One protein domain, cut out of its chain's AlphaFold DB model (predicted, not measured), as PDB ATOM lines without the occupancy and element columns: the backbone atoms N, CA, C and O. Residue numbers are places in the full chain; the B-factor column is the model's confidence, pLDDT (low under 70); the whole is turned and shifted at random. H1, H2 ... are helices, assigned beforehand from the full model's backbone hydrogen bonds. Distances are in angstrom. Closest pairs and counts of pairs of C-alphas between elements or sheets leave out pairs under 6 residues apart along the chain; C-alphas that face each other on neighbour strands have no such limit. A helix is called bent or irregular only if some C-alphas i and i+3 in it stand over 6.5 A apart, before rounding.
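Overview. This is residues 256 to 362 of the 414 residues of an uncharacterized protein of Saccharopolyspora antimicrobica (UniProt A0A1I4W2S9). Two helices, H3 and H5, cross at a steep angle and make the core; H4 packs on both of them from one side, while H1 and H2 lie on the other side, away from H4. The long link from H3 to H4, residues 302 to 314, loops round far from the core, and residues 311 to 317 stick out. The printed part has 107 residues with five named helices, H1 to H5 in order along the chain, and no named strand; its class is all helix. It is compact, with a radius of gyration of the C-alphas of 14.2 A, and spans 40 by 33 by 26 A.

Arrangement. H3, residues 286 to 301, and H5, residues 340 to 355, are the hub, each touching three other helices. They touch with 24 pairs of C-alphas within 8 A, at a steep tilt of 46 degrees, the same way; their closest C-alphas are those of Tyr 297 and Gly 353, 4.4 A apart. H5 has a kink of 40 degrees near residue 347 and is irregular: C-alphas 345 and 348 are 7.2 A apart. H4, residues 315 to 330, touches H5 at a steep tilt of 62 degrees, opposite ways, with Leu 326 and Leu 343 closest, their C-alphas 6.3 A apart. With residues 322 to 329 alone H4 touches H3, and the two form a helical hairpin at 32 degrees, a shallow tilt only just short of steep; the C-alphas of Val 288 and Leu 329 are closest, at 6.7 A. H1, residues 258 to 270, only just touches H3, with 3 pairs of C-alphas within 8 A; the closest are Tyr 265 and Trp 290, 7.4 A apart. H2, residues 274 to 283, only just touches H5, also with 3 pairs; the C-alphas of Trp 280 and Leu 346 are closest, at 6.8 A. H4 is apart from H1 and from H2. In H1, H2, H3 and H4 every O i to N i+4 pair is within hydrogen-bond range; in H5 it is 7 of 12.

Along the chain. H3 measures 22.2 A from C-alpha 286 at (185.944, 208.586, 277.679) to C-alpha 301. H4 measures 22.9 A, and H5 23.5 A, ending with C-alpha 355 at (196.377, 195.095, 267.400). H1 begins with C-alpha 258 at (190.105, 210.958, 262.178) and measures 18.4 A; H2 measures 14.6 A.

Size, cuts and confidence. The two C-alphas farthest apart are those of Asp 308 and Pro 334, at 40.9 A. The printed part has no cut. The links H1 to H2 and H2 to H3 are tight, H4 to H5 is short, and H3 to H4 is long. The mean pLDDT of the printed part is 72.0, and residues 303 to 321, 323 to 343 and 358 to 362 are under 70.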
ATOM      1  N   VAL A 256     196.453 210.332 258.284       85.12
ATOM      2  CA  VAL A 256     195.494 209.743 259.215       85.12
ATOM      3  C   VAL A 256     194.137 210.426 259.064       85.12
ATOM      4  O   VAL A 256     194.033 211.649 259.174       85.12
ATOM      5  N   ASP A 257     193.101 209.620 258.834       89.06
ATOM      6  CA  ASP A 257     191.704 210.050 258.806       89.06
ATOM      7  C   ASP A 257     191.077 209.862 260.197       89.06
ATOM      8  O   ASP A 257     190.987 208.743 260.704       89.06
ATOM      9  N   LEU A 258     190.679 210.970 260.830       90.12
ATOM     10  CA  LEU A 258     190.105 210.958 262.178       90.12
ATOM     11  C   LEU A 258     188.757 210.237 262.234       90.12
ATOM     12  O   LEU A 258     188.487 209.566 263.232       90.12
ATOM     13  N   ASP A 259     187.941 210.342 261.184       91.19
ATOM     14  CA  ASP A 259     186.624 209.708 261.150       91.19
ATOM     15  C   ASP A 259     186.780 208.182 261.051       91.19
ATOM     16  O   ASP A 259     186.147 207.445 261.808       91.19
ATOM     17  N   ASP A 260     187.711 207.696 260.216       90.12
ATOM     18  CA  ASP A 260     188.038 206.261 260.138       90.12
ATOM     19  C   ASP A 260     188.571 205.719 261.474       90.12
ATOM     20  O   ASP A 260     188.202 204.619 261.894       90.12
ATOM     21  N   LEU A 261     189.420 206.478 262.176       90.69
ATOM     22  CA  LEU A 261     189.915 206.067 263.491       90.69
ATOM     23  C   LEU A 261     188.806 206.007 264.540       90.69
ATOM     24  O   LEU A 261     188.756 205.052 265.320       90.69
ATOM     25  N   MET A 262     187.914 206.994 264.551       92.44
ATOM     26  CA  MET A 262     186.778 207.012 265.467       92.44
ATOM     27  C   MET A 262     185.844 205.828 265.192       92.44
ATOM     28  O   MET A 262     185.426 205.132 266.116       92.44
ATOM     29  N   ASP A 263     185.588 205.521 263.921       92.00
ATOM     30  CA  ASP A 263     184.813 204.352 263.511       92.00
ATOM     31  C   ASP A 263     185.467 203.029 263.940       92.00
ATOM     32  O   ASP A 263     184.769 202.088 264.331       92.00
ATOM     33  N   ARG A 264     186.803 202.926 263.894       91.38
ATOM     34  CA  ARG A 264     187.545 201.753 264.398       91.38
ATOM     35  C   ARG A 264     187.383 201.589 265.901       91.38
ATOM     36  O   ARG A 264     187.010 200.504 266.340       91.38
ATOM     37  N   TYR A 265     187.603 202.655 266.661       92.12
ATOM     38  CA  TYR A 265     187.438 202.639 268.110       92.12
ATOM     39  C   TYR A 265     185.999 202.298 268.520       92.12
ATOM     40  O   TYR A 265     185.781 201.451 269.383       92.12
ATOM     41  N   ASN A 266     185.000 202.860 267.836       92.06
ATOM     42  CA  ASN A 266     183.595 202.528 268.076       92.06
ATOM     43  C   ASN A 266     183.288 201.052 267.784       92.06
ATOM     44  O   ASN A 266     182.566 200.414 268.549       92.06
ATOM     45  N   ARG A 267     183.848 200.473 266.710       91.25
ATOM     46  CA  ARG A 267     183.709 199.032 266.427       91.25
ATOM     47  C   ARG A 267     184.331 198.164 267.516       91.25
ATOM     48  O   ARG A 267     183.739 197.141 267.856       91.25
ATOM     49  N   PHE A 268     185.482 198.564 268.052       89.81
ATOM     50  CA  PHE A 268     186.084 197.904 269.208       89.81
ATOM     51  C   PHE A 268     185.131 197.933 270.406       89.81
ATOM     52  O   PHE A 268     184.792 196.870 270.919       89.81
ATOM     53  N   LEU A 269     184.616 199.108 270.784       89.06
ATOM     54  CA  LEU A 269     183.695 199.242 271.919       89.06
ATOM     55  C   LEU A 269     182.431 198.383 271.763       89.06
ATOM     56  O   LEU A 269     182.016 197.742 272.721       89.06
ATOM     57  N   VAL A 270     181.854 198.302 270.557       90.75
ATOM     58  CA  VAL A 270     180.686 197.443 270.266       90.75
ATOM     59  C   VAL A 270     181.000 195.947 270.427       90.75
ATOM     60  O   VAL A 270     180.105 195.150 270.701       90.75
ATOM     61  N   GLY A 271     182.260 195.545 270.244       85.44
ATOM     62  CA  GLY A 271     182.711 194.165 270.432       85.44
ATOM     63  C   GLY A 271     182.954 193.771 271.893       85.44
ATOM     64  O   GLY A 271     183.170 192.589 272.171       85.44
ATOM     65  N   VAL A 272     182.928 194.730 272.820       86.56
ATOM     66  CA  VAL A 272     183.202 194.531 274.248       86.56
ATOM     67  C   VAL A 272     181.877 194.412 275.016       86.56
ATOM     68  O   VAL A 272     180.933 195.133 274.704       86.56
ATOM     69  N   PRO A 273     181.755 193.527 276.026       90.12
ATOM     70  CA  PRO A 273     180.549 193.463 276.851       90.12
ATOM     71  C   PRO A 273     180.229 194.807 277.524       90.12
ATOM     72  O   PRO A 273     181.112 195.388 278.156       90.12
ATOM     73  N   ASP A 274     178.963 195.240 277.479       89.50
ATOM     74  CA  ASP A 274     178.501 196.509 278.073       89.50
ATOM     75  C   ASP A 274     178.958 196.681 279.531       89.50
ATOM     76  O   ASP A 274     179.417 197.746 279.926       89.50
ATOM     77  N   SER A 275     178.937 195.601 280.321       87.62
ATOM     78  CA  SER A 275     179.367 195.626 281.723       87.62
ATOM     79  C   SER A 275     180.841 195.989 281.919       87.62
ATOM     80  O   SER A 275     181.195 196.519 282.970       87.62
ATOM     81  N   LEU A 276     181.704 195.688 280.947       83.06
ATOM     82  CA  LEU A 276     183.120 196.043 280.980       83.06
ATOM     83  C   LEU A 276     183.336 197.480 280.493       83.06
ATOM     84  O   LEU A 276     184.119 198.209 281.094       83.06
ATOM     85  N   VAL A 277     182.595 197.911 279.467       84.69
ATOM     86  CA  VAL A 277     182.599 199.308 279.001       84.69
ATOM     87  C   VAL A 277     182.127 200.251 280.112       84.69
ATOM     88  O   VAL A 277     182.778 201.260 280.384       84.69
ATOM     89  N   ASP A 278     181.057 199.885 280.818       86.00
ATOM     90  CA  ASP A 278     180.565 200.622 281.982       86.00
ATOM     91  C   ASP A 278     181.643 200.725 283.063       86.00
ATOM     92  O   ASP A 278     181.891 201.810 283.591       86.00
ATOM     93  N   GLN A 279     182.341 199.621 283.360       84.62
ATOM     94  CA  GLN A 279     183.456 199.635 284.310       84.62
ATOM     95  C   GLN A 279     184.572 200.583 283.855       84.62
ATOM     96  O   GLN A 279     185.057 201.362 284.674       84.62
ATOM     97  N   TRP A 280     184.940 200.598 282.570       85.62
ATOM     98  CA  TRP A 280     185.938 201.539 282.053       85.62
ATOM     99  C   TRP A 280     185.530 202.993 282.266       85.62
ATOM    100  O   TRP A 280     186.323 203.776 282.785       85.62
ATOM    101  N   PHE A 281     184.284 203.343 281.946       84.88
ATOM    102  CA  PHE A 281     183.778 204.703 282.134       84.88
ATOM    103  C   PHE A 281     183.590 205.098 283.606       84.88
ATOM    104  O   PHE A 281     183.519 206.289 283.904       84.88
ATOM    105  N   THR A 282     183.557 204.139 284.539       84.31
ATOM    106  CA  THR A 282     183.613 204.453 285.978       84.31
ATOM    107  C   THR A 282     185.016 204.815 286.471       84.31
ATOM    108  O   THR A 282     185.130 205.531 287.466       84.31
ATOM    109  N   VAL A 283     186.077 204.350 285.797       79.56
ATOM    110  CA  VAL A 283     187.473 204.551 286.231       79.56
ATOM    111  C   VAL A 283     188.247 205.560 285.384       79.56
ATOM    112  O   VAL A 283     189.248 206.088 285.855       79.56
ATOM    113  N   ALA A 284     187.809 205.848 284.158       80.56
ATOM    114  CA  ALA A 284     188.477 206.782 283.260       80.56
ATOM    115  C   ALA A 284     187.468 207.573 282.421       80.56
ATOM    116  O   ALA A 284     186.454 207.051 281.955       80.56
ATOM    117  N   HIS A 285     187.773 208.848 282.178       83.62
ATOM    118  CA  HIS A 285     186.981 209.677 281.276       83.62
ATOM    119  C   HIS A 285     187.035 209.101 279.842       83.62
ATOM    120  O   HIS A 285     188.111 208.682 279.412       83.62
ATOM    121  N   PRO A 286     185.945 209.128 279.044       85.44
ATOM    122  CA  PRO A 286     185.944 208.586 277.679       85.44
ATOM    123  C   PRO A 286     187.073 209.121 276.789       85.44
ATOM    124  O   PRO A 286     187.627 208.385 275.975       85.44
ATOM    125  N   ARG A 287     187.454 210.392 276.989       83.94
ATOM    126  CA  ARG A 287     188.604 211.014 276.313       83.94
ATOM    127  C   ARG A 287     189.912 210.275 276.598       83.94
ATOM    128  O   ARG A 287     190.654 210.023 275.667       83.94
ATOM    129  N   VAL A 288     190.164 209.891 277.849       81.69
ATOM    130  CA  VAL A 288     191.385 209.178 278.260       81.69
ATOM    131  C   VAL A 288     191.460 207.815 277.570       81.69
ATOM    132  O   VAL A 288     192.507 207.456 277.046       81.69
ATOM    133  N   LEU A 289     190.339 207.085 277.501       84.69
ATOM    134  CA  LEU A 289     190.264 205.785 276.823       84.69
ATOM    135  C   LEU A 289     190.522 205.904 275.316       84.69
ATOM    136  O   LEU A 289     191.307 205.133 274.765       84.69
ATOM    137  N   TRP A 290     189.918 206.904 274.669       89.12
ATOM    138  CA  TRP A 290     190.186 207.229 273.268       89.12
ATOM    139  C   TRP A 290     191.662 207.571 273.044       89.12
ATOM    140  O   TRP A 290     192.299 206.986 272.170       89.12
ATOM    141  N   THR A 291     192.227 208.467 273.854       86.31
ATOM    142  CA  THR A 291     193.628 208.880 273.739       86.31
ATOM    143  C   THR A 291     194.578 207.694 273.950       86.31
ATOM    144  O   THR A 291     195.559 207.560 273.218       86.31
ATOM    145  N   ALA A 292     194.272 206.790 274.887       82.75
ATOM    146  CA  ALA A 292     195.033 205.564 275.133       82.75
ATOM    147  C   ALA A 292     195.047 204.630 273.922       82.75
ATOM    148  O   ALA A 292     196.110 204.195 273.471       82.75
ATOM    149  N   TRP A 293     193.855 204.343 273.393       88.75
ATOM    150  CA  TRP A 293     193.670 203.508 272.212       88.75
ATOM    151  C   TRP A 293     194.408 204.102 271.009       88.75
ATOM    152  O   TRP A 293     195.167 203.414 270.326       88.75
ATOM    153  N   LEU A 294     194.248 205.409 270.797       88.50
ATOM    154  CA  LEU A 294     194.844 206.140 269.689       88.50
ATOM    155  C   LEU A 294     196.374 206.184 269.778       88.50
ATOM    156  O   LEU A 294     197.049 205.967 268.773       88.50
ATOM    157  N   ALA A 295     196.933 206.421 270.966       85.81
ATOM    158  CA  ALA A 295     198.375 206.380 271.184       85.81
ATOM    159  C   ALA A 295     198.939 204.996 270.832       85.81
ATOM    160  O   ALA A 295     199.903 204.902 270.074       85.81
ATOM    161  N   ALA A 296     198.302 203.920 271.303       83.06
ATOM    162  CA  ALA A 296     198.702 202.552 270.977       83.06
ATOM    163  C   ALA A 296     198.602 202.253 269.469       83.06
ATOM    164  O   ALA A 296     199.524 201.671 268.890       83.06
ATOM    165  N   TYR A 297     197.526 202.714 268.823       85.75
ATOM    166  CA  TYR A 297     197.342 202.612 267.377       85.75
ATOM    167  C   TYR A 297     198.453 203.323 266.603       85.75
ATOM    168  O   TYR A 297     199.016 202.744 265.671       85.75
ATOM    169  N   LEU A 298     198.809 204.554 266.982       84.12
ATOM    170  CA  LEU A 298     199.889 205.285 266.323       84.12
ATOM    171  C   LEU A 298     201.247 204.634 266.583       84.12
ATOM    172  O   LEU A 298     202.003 204.470 265.638       84.12
ATOM    173  N   LEU A 299     201.553 204.179 267.800       80.50
ATOM    174  CA  LEU A 299     202.813 203.470 268.061       80.50
ATOM    175  C   LEU A 299     202.973 202.231 267.166       80.50
ATOM    176  O   LEU A 299     204.088 201.927 266.749       80.50
ATOM    177  N   ARG A 300     201.866 201.554 266.828       78.44
ATOM    178  CA  ARG A 300     201.852 200.414 265.905       78.44
ATOM    179  C   ARG A 300     201.886 200.795 264.425       78.44
ATOM    180  O   ARG A 300     202.452 200.058 263.631       78.44
ATOM    181  N   ASN A 301     201.178 201.836 264.009       76.94
ATOM    182  CA  ASN A 301     200.914 202.076 262.582       76.94
ATOM    183  C   ASN A 301     201.714 203.252 262.011       76.94
ATOM    184  O   ASN A 301     201.862 203.358 260.791       76.94
ATOM    185  N   TYR A 302     202.224 204.122 262.883       73.06
ATOM    186  CA  TYR A 302     203.115 205.219 262.547       73.06
ATOM    187  C   TYR A 302     204.529 204.669 262.392       73.06
ATOM    188  O   TYR A 302     205.082 204.139 263.352       73.06
ATOM    189  N   HIS A 303     205.090 204.813 261.185       65.62
ATOM    190  CA  HIS A 303     206.359 204.225 260.737       65.62
ATOM    191  C   HIS A 303     206.306 202.691 260.564       65.62
ATOM    192  O   HIS A 303     205.893 201.967 261.468       65.62
ATOM    193  N   PRO A 304     206.714 202.142 259.406       45.41
ATOM    194  CA  PRO A 304     206.689 200.701 259.208       45.41
ATOM    195  C   PRO A 304     207.800 200.045 260.034       45.41
ATOM    196  O   PRO A 304     208.868 200.632 260.244       45.41
ATOM    197  N   PRO A 305     207.620 198.766 260.376       50.28
ATOM    198  CA  PRO A 305     208.714 197.849 260.161       50.28
ATOM    199  C   PRO A 305     208.242 196.556 259.521       50.28
ATOM    200  O   PRO A 305     207.058 196.225 259.412       50.28
ATOM    201  N   ARG A 306     209.262 195.825 259.078       47.94
ATOM    202  CA  ARG A 306     209.212 194.410 258.726       47.94
ATOM    203  C   ARG A 306     208.227 193.695 259.651       47.94
ATOM    204  O   ARG A 306     208.354 193.772 260.870       47.94
ATOM    205  N   LYS A 307     207.257 193.001 259.055       45.38
ATOM    206  CA  LYS A 307     206.121 192.343 259.724       45.38
ATOM    207  C   LYS A 307     206.534 191.222 260.697       45.38
ATOM    208  O   LYS A 307     205.670 190.568 261.272       45.38
ATOM    209  N   ASP A 308     207.831 191.013 260.892       46.84
ATOM    210  CA  ASP A 308     208.423 189.756 261.334       46.84
ATOM    211  C   ASP A 308     208.978 189.841 262.773       46.84
ATOM    212  O   ASP A 308     209.468 188.848 263.296       46.84
ATOM    213  N   VAL A 309     208.939 191.017 263.419       48.44
ATOM    214  CA  VAL A 309     209.766 191.307 264.614       48.44
ATOM    215  C   VAL A 309     209.135 190.879 265.954       48.44
ATOM    216  O   VAL A 309     209.830 190.824 266.955       48.44
ATOM    217  N   LEU A 310     207.851 190.506 266.017       47.38
ATOM    218  CA  LEU A 310     207.144 190.363 267.310       47.38
ATOM    219  C   LEU A 310     206.623 188.955 267.630       47.38
ATOM    220  O   LEU A 310     205.548 188.800 268.206       47.38
ATOM    221  N   THR A 311     207.378 187.908 267.299       44.38
ATOM    222  CA  THR A 311     207.088 186.547 267.786       44.38
ATOM    223  C   THR A 311     208.230 186.054 268.675       44.38
ATOM    224  O   THR A 311     209.242 185.587 268.158       44.38
ATOM    225  N   GLY A 312     208.100 186.156 270.007       48.19
ATOM    226  CA  GLY A 312     209.139 185.686 270.934       48.19
ATOM    227  C   GLY A 312     209.123 186.321 272.337       48.19
ATOM    228  O   GLY A 312     208.159 187.002 272.680       48.19
ATOM    229  N   PRO A 313     210.186 186.114 273.151       44.09
ATOM    230  CA  PRO A 313     210.350 186.673 274.510       44.09
ATOM    231  C   PRO A 313     210.256 188.210 274.600       44.09
ATOM    232  O   PRO A 313     210.108 188.757 275.691       44.09
ATOM    233  N   ASP A 314     210.276 188.890 273.458       58.19
ATOM    234  CA  ASP A 314     210.054 190.326 273.281       58.19
ATOM    235  C   ASP A 314     208.621 190.760 273.673       58.19
ATOM    236  O   ASP A 314     208.370 191.942 273.908       58.19
ATOM    237  N   SER A 315     207.680 189.814 273.831       60.69
ATOM    238  CA  SER A 315     206.309 190.095 274.281       60.69
ATOM    239  C   SER A 315     206.236 190.690 275.692       60.69
ATOM    240  O   SER A 315     205.333 191.469 275.969       60.69
ATOM    241  N   VAL A 316     207.190 190.376 276.578       63.28
ATOM    242  CA  VAL A 316     207.225 190.927 277.948       63.28
ATOM    243  C   VAL A 316     207.528 192.427 277.933       63.28
ATOM    244  O   VAL A 316     206.969 193.183 278.726       63.28
ATOM    245  N   LEU A 317     208.383 192.877 277.010       65.06
ATOM    246  CA  LEU A 317     208.684 194.298 276.836       65.06
ATOM    247  C   LEU A 317     207.529 195.036 276.171       65.06
ATOM    248  O   LEU A 317     207.217 196.146 276.589       65.06
ATOM    249  N   LEU A 318     206.847 194.397 275.217       67.81
ATOM    250  CA  LEU A 318     205.607 194.927 274.656       67.81
ATOM    251  C   LEU A 318     204.542 195.108 275.748       67.81
ATOM    252  O   LEU A 318     204.008 196.204 275.891       67.81
ATOM    253  N   ASP A 319     204.289 194.087 276.570       66.69
ATOM    254  CA  ASP A 319     203.344 194.173 277.690       66.69
ATOM    255  C   ASP A 319     203.742 195.278 278.676       66.69
ATOM    256  O   ASP A 319     202.891 196.057 279.113       66.69
ATOM    257  N   SER A 320     205.036 195.398 278.992       66.06
ATOM    258  CA  SER A 320     205.557 196.486 279.824       66.06
ATOM    259  C   SER A 320     205.312 197.855 279.185       66.06
ATOM    260  O   SER A 320     204.875 198.780 279.866       66.06
ATOM    261  N   SER A 321     205.543 198.011 277.880       67.12
ATOM    262  CA  SER A 321     205.289 199.264 277.165       67.12
ATOM    263  C   SER A 321     203.816 199.639 277.194       67.12
ATOM    264  O   SER A 321     203.493 200.753 277.602       67.12
ATOM    265  N   LEU A 322     202.923 198.704 276.862       70.94
ATOM    266  CA  LEU A 322     201.476 198.921 276.878       70.94
ATOM    267  C   LEU A 322     200.970 199.284 278.287       70.94
ATOM    268  O   LEU A 322     200.174 200.209 278.446       70.94
ATOM    269  N   ARG A 323     201.494 198.635 279.333       68.75
ATOM    270  CA  ARG A 323     201.168 198.955 280.735       68.75
ATOM    271  C   ARG A 323     201.678 200.328 281.163       68.75
ATOM    272  O   ARG A 323     200.974 201.042 281.872       68.75
ATOM    273  N   THR A 324     202.868 200.730 280.717       66.06
ATOM    274  CA  THR A 324     203.403 202.062 281.046       66.06
ATOM    275  C   THR A 324     202.656 203.201 280.352       66.06
ATOM    276  O   THR A 324     202.621 204.288 280.916       66.06
ATOM    277  N   ILE A 325     202.037 202.974 279.184       67.69
ATOM    278  CA  ILE A 325     201.137 203.958 278.546       67.69
ATOM    279  C   ILE A 325     199.942 204.236 279.464       67.69
ATOM    280  O   ILE A 325     199.618 205.388 279.738       67.69
ATOM    281  N   LEU A 326     199.317 203.174 279.981       67.69
ATOM    282  CA  LEU A 326     198.175 203.286 280.890       67.69
ATOM    283  C   LEU A 326     198.552 203.916 282.227       67.69
ATOM    284  O   LEU A 326     197.776 204.704 282.758       67.69
ATOM    285  N   SER A 327     199.736 203.595 282.757       62.41
ATOM    286  CA  SER A 327     200.218 204.212 283.992       62.41
ATOM    287  C   SER A 327     200.261 205.732 283.855       62.41
ATOM    288  O   SER A 327     199.770 206.405 284.744       62.41
ATOM    289  N   GLU A 328     200.761 206.275 282.741       62.47
ATOM    290  CA  GLU A 328     200.831 207.730 282.544       62.47
ATOM    291  C   GLU A 328     199.479 208.409 282.400       62.47
ATOM    292  O   GLU A 328     199.267 209.462 282.991       62.47
ATOM    293  N   LEU A 329     198.563 207.796 281.652       60.62
ATOM    294  CA  LEU A 329     197.196 208.296 281.484       60.62
ATOM    295  C   LEU A 329     196.432 208.386 282.807       60.62
ATOM    296  O   LEU A 329     195.492 209.164 282.927       60.62
ATOM    297  N   LEU A 330     196.794 207.550 283.782       57.19
ATOM    298  CA  LEU A 330     196.115 207.477 285.073       57.19
ATOM    299  C   LEU A 330     196.905 208.131 286.210       57.19
ATOM    300  O   LEU A 330     196.332 208.334 287.277       57.19
ATOM    301  N   THR A 331     198.176 208.486 285.995       53.62
ATOM    302  CA  THR A 331     198.996 209.221 286.966       53.62
ATOM    303  C   THR A 331     199.440 210.590 286.449       53.62
ATOM    304  O   THR A 331     200.637 210.817 286.258       53.62
ATOM    305  N   PRO A 332     198.536 211.566 286.306       47.47
ATOM    306  CA  PRO A 332     198.852 212.918 286.705       47.47
ATOM    307  C   PRO A 332     198.512 213.070 288.197       47.47
ATOM    308  O   PRO A 332     197.583 212.449 288.719       47.47
ATOM    309  N   GLU A 333     199.236 213.919 288.915       42.69
ATOM    310  CA  GLU A 333     198.713 214.493 290.159       42.69
ATOM    311  C   GLU A 333     197.246 214.989 290.008       42.69
ATOM    312  O   GLU A 333     196.778 215.283 288.907       42.69
ATOM    313  N   PRO A 334     196.492 215.065 291.117       40.25
ATOM    314  CA  PRO A 334     195.282 214.289 291.359       40.25
ATOM    315  C   PRO A 334     194.083 214.758 290.517       40.25
ATOM    316  O   PRO A 334     193.276 215.572 290.969       40.25
ATOM    317  N   ILE A 335     193.916 214.235 289.304       36.97
ATOM    318  CA  ILE A 335     192.654 214.402 288.550       36.97
ATOM    319  C   ILE A 335     192.038 213.050 288.159       36.97
ATOM    320  O   ILE A 335     190.833 212.963 287.928       36.97
ATOM    321  N   SER A 336     192.800 211.955 288.244       42.12
ATOM    322  CA  SER A 336     192.256 210.600 288.183       42.12
ATOM    323  C   SER A 336     192.280 209.957 289.571       42.12
ATOM    324  O   SER A 336     193.334 209.631 290.105       42.12
ATOM    325  N   ASN A 337     191.105 209.746 290.168       38.78
ATOM    326  CA  ASN A 337     190.952 208.943 291.390       38.78
ATOM    327  C   ASN A 337     191.107 207.431 291.122       38.78
ATOM    328  O   ASN A 337     190.742 206.624 291.976       38.78
ATOM    329  N   ALA A 338     191.575 207.020 289.938       43.19
ATOM    330  CA  ALA A 338     191.721 205.614 289.608       43.19
ATOM    331  C   ALA A 338     192.948 205.035 290.335       43.19
ATOM    332  O   ALA A 338     194.075 205.432 290.036       43.19
ATOM    333  N   PRO A 339     192.779 204.088 291.275       51.00
ATOM    334  CA  PRO A 339     193.918 203.359 291.811       51.00
ATOM    335  C   PRO A 339     194.652 202.627 290.678       51.00
ATOM    336  O   PRO A 339     194.025 202.088 289.766       51.00
ATOM    337  N   ILE A 340     195.984 202.555 290.781       51.91
ATOM    338  CA  ILE A 340     196.890 201.782 289.900       51.91
ATOM    339  C   ILE A 340     196.396 200.334 289.702       51.91
ATOM    340  O   ILE A 340     196.622 199.723 288.661       51.91
ATOM    341  N   GLU A 341     195.655 199.807 290.678       55.06
ATOM    342  CA  GLU A 341     194.988 198.500 290.658       55.06
ATOM    343  C   GLU A 341     194.004 198.320 289.477       55.06
ATOM    344  O   GLU A 341     193.697 197.189 289.110       55.06
ATOM    345  N   ASN A 342     193.569 199.403 288.820       63.22
ATOM    346  CA  ASN A 342     192.674 199.373 287.657       63.22
ATOM    347  C   ASN A 342     193.399 199.350 286.298       63.22
ATOM    348  O   ASN A 342     192.740 199.320 285.259       63.22
ATOM    349  N   LEU A 343     194.737 199.352 286.255       66.56
ATOM    350  CA  LEU A 343     195.483 199.327 284.986       66.56
ATOM    351  C   LEU A 343     195.202 198.062 284.163       66.56
ATOM    352  O   LEU A 343     195.079 198.137 282.941       66.56
ATOM    353  N   ASP A 344     195.045 196.913 284.826       70.12
ATOM    354  CA  ASP A 344     194.680 195.652 284.165       70.12
ATOM    355  C   ASP A 344     193.309 195.730 283.490       70.12
ATOM    356  O   ASP A 344     193.101 195.131 282.434       70.12
ATOM    357  N   LEU A 345     192.389 196.509 284.066       74.50
ATOM    358  CA  LEU A 345     191.060 196.712 283.508       74.50
ATOM    359  C   LEU A 345     191.134 197.464 282.174       74.50
ATOM    360  O   LEU A 345     190.374 197.139 281.269       74.50
ATOM    361  N   LEU A 346     192.050 198.428 282.031       74.69
ATOM    362  CA  LEU A 346     192.199 199.250 280.821       74.69
ATOM    363  C   LEU A 346     193.129 198.635 279.763       74.69
ATOM    364  O   LEU A 346     193.160 199.106 278.625       74.69
ATOM    365  N   PHE A 347     193.858 197.568 280.101       79.25
ATOM    366  CA  PHE A 347     194.763 196.878 279.177       79.25
ATOM    367  C   PHE A 347     194.119 196.480 277.838       79.25
ATOM    368  O   PHE A 347     194.758 196.707 276.809       79.25
ATOM    369  N   PRO A 348     192.869 195.970 277.782       80.12
ATOM    370  CA  PRO A 348     192.234 195.625 276.511       80.12
ATOM    371  C   PRO A 348     192.109 196.810 275.542       80.12
ATOM    372  O   PRO A 348     192.198 196.601 274.338       80.12
ATOM    373  N   VAL A 349     191.957 198.041 276.046       77.56
ATOM    374  CA  VAL A 349     191.845 199.258 275.219       77.56
ATOM    375  C   VAL A 349     193.157 199.538 274.488       77.56
ATOM    376  O   VAL A 349     193.177 199.757 273.280       77.56
ATOM    377  N   VAL A 350     194.274 199.481 275.210       78.81
ATOM    378  CA  VAL A 350     195.608 199.702 274.635       78.81
ATOM    379  C   VAL A 350     196.043 198.521 273.763       78.81
ATOM    380  O   VAL A 350     196.629 198.725 272.699       78.81
ATOM    381  N   ALA A 351     195.712 197.291 274.159       77.94
ATOM    382  CA  ALA A 351     195.985 196.098 273.366       77.94
ATOM    383  C   ALA A 351     195.231 196.103 272.025       77.94
ATOM    384  O   ALA A 351     195.824 195.755 271.005       77.94
ATOM    385  N   ASP A 352     193.962 196.527 271.998       84.00
ATOM    386  CA  ASP A 352     193.183 196.627 270.757       84.00
ATOM    387  C   ASP A 352     193.716 197.717 269.820       84.00
ATOM    388  O   ASP A 352     193.926 197.454 268.632       84.00
ATOM    389  N   GLY A 353     194.025 198.905 270.350       74.81
ATOM    390  CA  GLY A 353     194.653 199.971 269.565       74.81
ATOM    391  C   GLY A 353     195.943 199.482 268.904       74.81
ATOM    392  O   GLY A 353     196.140 199.667 267.704       74.81
ATOM    393  N   PHE A 354     196.770 198.749 269.655       79.25
ATOM    394  CA  PHE A 354     197.997 198.144 269.139       79.25
ATOM    395  C   PHE A 354     197.765 196.990 268.146       79.25
ATOM    396  O   PHE A 354     198.565 196.788 267.237       79.25
ATOM    397  N   ALA A 355     196.704 196.197 268.307       78.06
ATOM    398  CA  ALA A 355     196.377 195.095 267.400       78.06
ATOM    399  C   ALA A 355     195.720 195.576 266.094       78.06
ATOM    400  O   ALA A 355     195.798 194.891 265.069       78.06
ATOM    401  N   THR A 356     195.085 196.747 266.117       76.12
ATOM    402  CA  THR A 356     194.391 197.326 264.968       76.12
ATOM    403  C   THR A 356     195.391 197.724 263.885       76.12
ATOM    404  O   THR A 356     196.221 198.614 264.059       76.12
ATOM    405  N   VAL A 357     195.293 197.071 262.725       73.88
ATOM    406  CA  VAL A 357     196.150 197.340 261.562       73.88
ATOM    407  C   VAL A 357     195.469 198.329 260.615       73.88
ATOM    408  O   VAL A 357     194.325 198.120 260.196       73.88
ATOM    409  N   GLY A 358     196.189 199.390 260.251       61.31
ATOM    410  CA  GLY A 358     195.817 200.364 259.225       61.31
ATOM    411  C   GLY A 358     196.721 200.311 257.990       61.31
ATOM    412  O   GLY A 358     197.649 199.501 257.898       61.31
ATOM    413  N   HIS A 359     196.461 201.187 257.015       61.12
ATOM    414  CA  HIS A 359     197.454 201.483 255.979       61.12
ATOM    415  C   HIS A 359     198.689 202.100 256.645       61.12
ATOM    416  O   HIS A 359     198.545 202.899 257.568       61.12
ATOM    417  N   ALA A 360     199.890 201.719 256.196       60.00
ATOM    418  CA  ALA A 360     201.130 202.262 256.742       60.00
ATOM    419  C   ALA A 360     201.097 203.795 256.666       60.00
ATOM    420  O   ALA A 360     201.020 204.366 255.574       60.00
ATOM    421  N   ILE A 361     201.133 204.441 257.831       63.38
ATOM    422  CA  ILE A 361     201.184 205.894 257.923       63.38
ATOM    423  C   ILE A 361     202.577 206.308 257.456       63.38
ATOM    424  O   ILE A 361     203.582 206.022 258.114       63.38
ATOM    425  N   THR A 362     202.636 206.929 256.279       56.38
ATOM    426  CA  THR A 362     203.896 207.371 255.676       56.38
ATOM    427  C   THR A 362     204.204 208.785 256.174       56.38
ATOM    428  O   THR A 362     203.328 209.651 256.091       56.38
TER     429      THR A 362